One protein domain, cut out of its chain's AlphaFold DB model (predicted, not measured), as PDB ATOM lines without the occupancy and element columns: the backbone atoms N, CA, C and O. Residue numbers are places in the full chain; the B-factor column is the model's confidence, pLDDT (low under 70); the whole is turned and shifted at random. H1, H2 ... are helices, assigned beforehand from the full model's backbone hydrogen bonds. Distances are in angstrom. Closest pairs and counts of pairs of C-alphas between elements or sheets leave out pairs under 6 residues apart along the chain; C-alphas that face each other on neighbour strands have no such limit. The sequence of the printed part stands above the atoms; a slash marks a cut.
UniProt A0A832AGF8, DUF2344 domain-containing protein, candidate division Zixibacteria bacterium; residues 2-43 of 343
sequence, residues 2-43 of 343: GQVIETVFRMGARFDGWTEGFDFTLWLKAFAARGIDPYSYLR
ATOM      1  N   GLY A   2     113.544  10.185  64.201       88.94
ATOM      2  CA  GLY A   2     113.936  11.357  63.386       88.94
ATOM      3  C   GLY A   2     114.645  11.032  62.058       88.94
ATOM      4  O   GLY A   2     114.295  11.592  61.028       88.94
ATOM      5  N   GLN A   3     115.549  10.045  62.044       91.44
ATOM      6  CA  GLN A   3     116.241   9.602  60.821       91.44
ATOM      7  C   GLN A   3     115.307   9.007  59.752       91.44
ATOM      8  O   GLN A   3     115.575   9.139  58.559       91.44
ATOM      9  N   VAL A   4     114.210   8.350  60.153       93.00
ATOM     10  CA  VAL A   4     113.208   7.844  59.201       93.00
ATOM     11  C   VAL A   4     112.464   9.015  58.577       93.00
ATOM     12  O   VAL A   4     112.380   9.075  57.359       93.00
ATOM     13  N   ILE A   5     112.022   9.981  59.389       92.56
ATOM     14  CA  ILE A   5     111.328  11.188  58.909       92.56
ATOM     15  C   ILE A   5     112.199  11.945  57.899       92.56
ATOM     16  O   ILE A   5     111.733  12.301  56.821       92.56
ATOM     17  N   GLU A   6     113.487  12.131  58.204       93.56
ATOM     18  CA  GLU A   6     114.433  12.761  57.276       93.56
ATOM     19  C   GLU A   6     114.558  11.973  55.961       93.56
ATOM     20  O   GLU A   6     114.608  12.553  54.878       93.56
ATOM     21  N   THR A   7     114.585  10.642  56.043       94.06
ATOM     22  CA  THR A   7     114.696   9.770  54.867       94.06
ATOM     23  C   THR A   7     113.455   9.869  53.986       94.06
ATOM     24  O   THR A   7     113.591  10.058  52.783       94.06
ATOM     25  N   VAL A   8     112.262   9.824  54.581       94.81
ATOM     26  CA  VAL A   8     110.982   9.993  53.879       94.81
ATOM     27  C   VAL A   8     110.920  11.360  53.189       94.81
ATOM     28  O   VAL A   8     110.613  11.449  52.000       94.81
ATOM     29  N   PHE A   9     111.334  12.420  53.887       92.62
ATOM     30  CA  PHE A   9     111.434  13.760  53.311       92.62
ATOM     31  C   PHE A   9     112.407  13.824  52.119       92.62
ATOM     32  O   PHE A   9     112.083  14.426  51.090       92.62
ATOM     33  N   ARG A  10     113.587  13.194  52.218       93.81
ATOM     34  CA  ARG A  10     114.568  13.121  51.116       93.81
ATOM     35  C   ARG A  10     114.070  12.290  49.932       93.81
ATOM     36  O   ARG A  10     114.443  12.586  48.805       93.81
ATOM     37  N   MET A  11     113.220  11.297  50.177       93.38
ATOM     38  CA  MET A  11     112.584  10.479  49.139       93.38
ATOM     39  C   MET A  11     111.415  11.187  48.430       93.38
ATOM     40  O   MET A  11     110.842  10.620  47.507       93.38
ATOM     41  N   GLY A  12     111.087  12.424  48.821       92.19
ATOM     42  CA  GLY A  12     110.118  13.268  48.115       92.19
ATOM     43  C   GLY A  12     108.782  13.455  48.827       92.19
ATOM     44  O   GLY A  12     107.939  14.184  48.316       92.19
ATOM     45  N   ALA A  13     108.595  12.884  50.018       90.81
ATOM     46  CA  ALA A  13     107.366  13.069  50.778       90.81
ATOM     47  C   ALA A  13     107.110  14.540  51.118       90.81
ATOM     48  O   ALA A  13     107.976  15.223  51.680       90.81
ATOM     49  N   ARG A  14     105.915  15.035  50.806       90.75
ATOM     50  CA  ARG A  14     105.458  16.388  51.134       90.75
ATOM     51  C   ARG A  14     103.984  16.314  51.501       90.75
ATOM     52  O   ARG A  14     103.241  15.571  50.885       90.75
ATOM     53  N   PHE A  15     103.577  17.108  52.488       86.88
ATOM     54  CA  PHE A  15     102.182  17.183  52.939       86.88
ATOM     55  C   PHE A  15     101.573  15.851  53.435       86.88
ATOM     56  O   PHE A  15     100.357  15.729  53.482       86.88
ATOM     57  N   ASP A  16     102.391  14.910  53.932       85.88
ATOM     58  CA  ASP A  16     101.958  13.613  54.508       85.88
ATOM     59  C   ASP A  16     100.973  13.716  55.690       85.88
ATOM     60  O   ASP A  16     100.395  12.720  56.116       85.88
ATOM     61  N   GLY A  17     100.797  14.909  56.266       81.81
ATOM     62  CA  GLY A  17      99.775  15.145  57.287       81.81
ATOM     63  C   GLY A  17      98.350  15.202  56.727       81.81
ATOM     64  O   GLY A  17      97.410  15.315  57.511       81.81
ATOM     65  N   TRP A  18      98.186  15.218  55.401       82.06
ATOM     66  CA  TRP A  18      96.905  15.275  54.700       82.06
ATOM     67  C   TRP A  18      96.706  13.957  53.952       82.06
ATOM     68  O   TRP A  18      97.640  13.453  53.328       82.06
ATOM     69  N   THR A  19      95.498  13.392  54.015       80.00
ATOM     70  CA  THR A  19      95.200  12.054  53.480       80.00
ATOM     71  C   THR A  19      95.547  11.930  51.996       80.00
ATOM     72  O   THR A  19      96.026  10.886  51.568       80.00
ATOM     73  N   GLU A  20      95.355  12.997  51.219       81.88
ATOM     74  CA  GLU A  20      95.623  13.034  49.780       81.88
ATOM     75  C   GLU A  20      97.123  13.023  49.443       81.88
ATOM     76  O   GLU A  20      97.502  12.624  48.345       81.88
ATOM     77  N   GLY A  21      97.974  13.476  50.369       81.81
ATOM     78  CA  GLY A  21      99.428  13.539  50.198       81.81
ATOM     79  C   GLY A  21     100.183  12.365  50.819       81.81
ATOM     80  O   GLY A  21     101.390  12.262  50.621       81.81
ATOM     81  N   PHE A  22      99.501  11.501  51.573       91.56
ATOM     82  CA  PHE A  22     100.134  10.437  52.344       91.56
ATOM     83  C   PHE A  22     100.462   9.204  51.490       91.56
ATOM     84  O   PHE A  22      99.567   8.490  51.039       91.56
ATOM     85  N   ASP A  23     101.753   8.894  51.341       89.69
ATOM     86  CA  ASP A  23     102.222   7.668  50.675       89.69
ATOM     87  C   ASP A  23     102.826   6.672  51.673       89.69
ATOM     88  O   ASP A  23     104.019   6.696  51.988       89.69
ATOM     89  N   PHE A  24     102.015   5.717  52.128       91.44
ATOM     90  CA  PHE A  24     102.462   4.689  53.071       91.44
ATOM     91  C   PHE A  24     103.606   3.807  52.536       91.44
ATOM     92  O   PHE A  24     104.456   3.350  53.303       91.44
ATOM     93  N   THR A  25     103.677   3.591  51.221       93.50
ATOM     94  CA  THR A  25     104.723   2.766  50.597       93.50
ATOM     95  C   THR A  25     106.089   3.421  50.758       93.50
ATOM     96  O   THR A  25     107.091   2.748  51.020       93.50
ATOM     97  N   LEU A  26     106.133   4.747  50.636       93.12
ATOM     98  CA  LEU A  26     107.339   5.542  50.837       93.12
ATOM     99  C   LEU A  26     107.852   5.434  52.279       93.12
ATOM    100  O   LEU A  26     109.049   5.239  52.507       93.12
ATOM    101  N   TRP A  27     106.935   5.469  53.249       93.56
ATOM    102  CA  TRP A  27     107.252   5.266  54.660       93.56
ATOM    103  C   TRP A  27     107.815   3.869  54.927       93.56
ATOM    104  O   TRP A  27     108.855   3.754  55.576       93.56
ATOM    105  N   LEU A  28     107.205   2.813  54.378       93.94
ATOM    106  CA  LEU A  28     107.716   1.442  54.514       93.94
ATOM    107  C   LEU A  28     109.136   1.290  53.947       93.94
ATOM    108  O   LEU A  28     109.987   0.664  54.583       93.94
ATOM    109  N   LYS A  29     109.434   1.916  52.801       94.81
ATOM    110  CA  LYS A  29     110.795   1.939  52.232       94.81
ATOM    111  C   LYS A  29     111.791   2.638  53.154       94.81
ATOM    112  O   LYS A  29     112.898   2.140  53.352       94.81
ATOM    113  N   ALA A  30     111.411   3.771  53.738       95.75
ATOM    114  CA  ALA A  30     112.278   4.502  54.656       95.75
ATOM    115  C   ALA A  30     112.509   3.754  55.979       95.75
ATOM    116  O   ALA A  30     113.622   3.779  56.505       95.75
ATOM    117  N   PHE A  31     111.490   3.060  56.496       95.25
ATOM    118  CA  PHE A  31     111.619   2.166  57.647       95.25
ATOM    119  C   PHE A  31     112.618   1.038  57.364       95.25
ATOM    120  O   PHE A  31     113.580   0.873  58.119       95.25
ATOM    121  N   ALA A  32     112.466   0.350  56.227       93.75
ATOM    122  CA  ALA A  32     113.388  -0.697  55.790       93.75
ATOM    123  C   ALA A  32     114.827  -0.172  55.624       93.75
ATOM    124  O   ALA A  32     115.768  -0.777  56.132       93.75
ATOM    125  N   ALA A  33     115.004   1.000  55.002       93.44
ATOM    126  CA  ALA A  33     116.314   1.630  54.808       93.44
ATOM    127  C   ALA A  33     117.026   1.997  56.124       93.44
ATOM    128  O   ALA A  33     118.248   2.137  56.149       93.44
ATOM    129  N   ARG A  34     116.280   2.169  57.221       94.44
ATOM    130  CA  ARG A  34     116.825   2.455  58.558       94.44
ATOM    131  C   ARG A  34     116.843   1.240  59.479       94.44
ATOM    132  O   ARG A  34     117.174   1.396  60.651       94.44
ATOM    133  N   GLY A  35     116.503   0.056  58.965       93.31
ATOM    134  CA  GLY A  35     116.449  -1.175  59.751       93.31
ATOM    135  C   GLY A  35     115.430  -1.115  60.891       93.31
ATOM    136  O   GLY A  35     115.609  -1.778  61.908       93.31
ATOM    137  N   ILE A  36     114.391  -0.286  60.756       91.50
ATOM    138  CA  ILE A  36     113.322  -0.173  61.746       91.50
ATOM    139  C   ILE A  36     112.140  -0.982  61.240       91.50
ATOM    140  O   ILE A  36     111.578  -0.663  60.199       91.50
ATOM    141  N   ASP A  37     111.735  -1.997  61.997       90.06
ATOM    142  CA  ASP A  37     110.480  -2.698  61.750       90.06
ATOM    143  C   ASP A  37     109.321  -1.945  62.433       90.06
ATOM    144  O   ASP A  37     109.248  -1.941  63.669       90.06
ATOM    145  N   PRO A  38     108.408  -1.304  61.678       89.25
ATOM    146  CA  PRO A  38     107.275  -0.594  62.261       89.25
ATOM    147  C   PRO A  38     106.297  -1.551  62.959       89.25
ATOM    148  O   PRO A  38     105.677  -1.172  63.954       89.25
ATOM    149  N   TYR A  39     106.192  -2.806  62.512       89.00
ATOM    150  CA  TYR A  39     105.265  -3.782  63.087       89.00
ATOM    151  C   TYR A  39     105.704  -4.250  64.478       89.00
ATOM    152  O   TYR A  39     104.858  -4.545  65.326       89.00
ATOM    153  N   SER A  40     107.002  -4.186  64.786       86.12
ATOM    154  CA  SER A  40     107.521  -4.385  66.145       86.12
ATOM    155  C   SER A  40     106.928  -3.415  67.179       86.12
ATOM    156  O   SER A  40     106.950  -3.700  68.380       86.12
ATOM    157  N   TYR A  41     106.385  -2.274  66.741       82.94
ATOM    158  CA  TYR A  41     105.712  -1.309  67.609       82.94
ATOM    159  C   TYR A  41     104.217  -1.579  67.773       82.94
ATOM    160  O   TYR A  41     103.644  -1.118  68.758       82.94
ATOM    161  N   LEU A  42     103.619  -2.346  66.861       83.88
ATOM    162  CA  LEU A  42     102.197  -2.700  66.861       83.88
ATOM    163  C   LEU A  42     101.906  -4.012  67.595       83.88
ATOM    164  O   LEU A  42     100.748  -4.316  67.871       83.88
ATOM    165  N   ARG A  43     102.941  -4.796  67.918       86.44
ATOM    166  CA  ARG A  43     102.768  -6.028  68.689       86.44
ATOM    167  C   ARG A  43     102.239  -5.746  70.092       86.44
ATOM    168  O   ARG A  43     102.522  -4.710  70.699       86.44
TER     169      ARG A  43
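AT A GLANCE: This is residues 2 to 43 of the 343 residues of the protein "DUF2344 domain-containing protein" of candidate division Zixibacteria bacterium (UniProt A0A832AGF8). Two short helices, H1 and then H2, pack on each other at a steep angle, joined by a long loop, residues 11 to 23; after H2 the printed part ends in a tail, residues 34 to 43. The printed part has 42 residues with two named helices and no named strand. The class is all helix, though under half of the residues, 19 of 42, are in named elements. The whole is compact, with a radius of gyration of the C-alphas of 10.4 A and spans of 27 by 20 by 16 A.

HOW THE PARTS SIT: H1, residues 2 to 10, and H2, residues 24 to 33, touch. Their closest C-alphas, those of Val 8 and Ala 30, are 5.7 A apart. They run opposite ways at a steep tilt of 60 degrees. In both helices every O i to N i+4 pair is within hydrogen-bond range.

IN THESE COORDINATES: H1 begins at C-alpha 2 (113.936, 11.357, 63.386) and is 12.4 A long from first to last C-alpha. H2, 14.3 A long, ends at C-alpha 33 (116.314, 1.630, 54.808).

THE WHOLE: The two C-alphas farthest apart, those of Gly 12 and Arg 43, are 29.1 A apart. The link from H1 to H2 is long. The printed part has no cut, and no printed residue is under 70 in pLDDT.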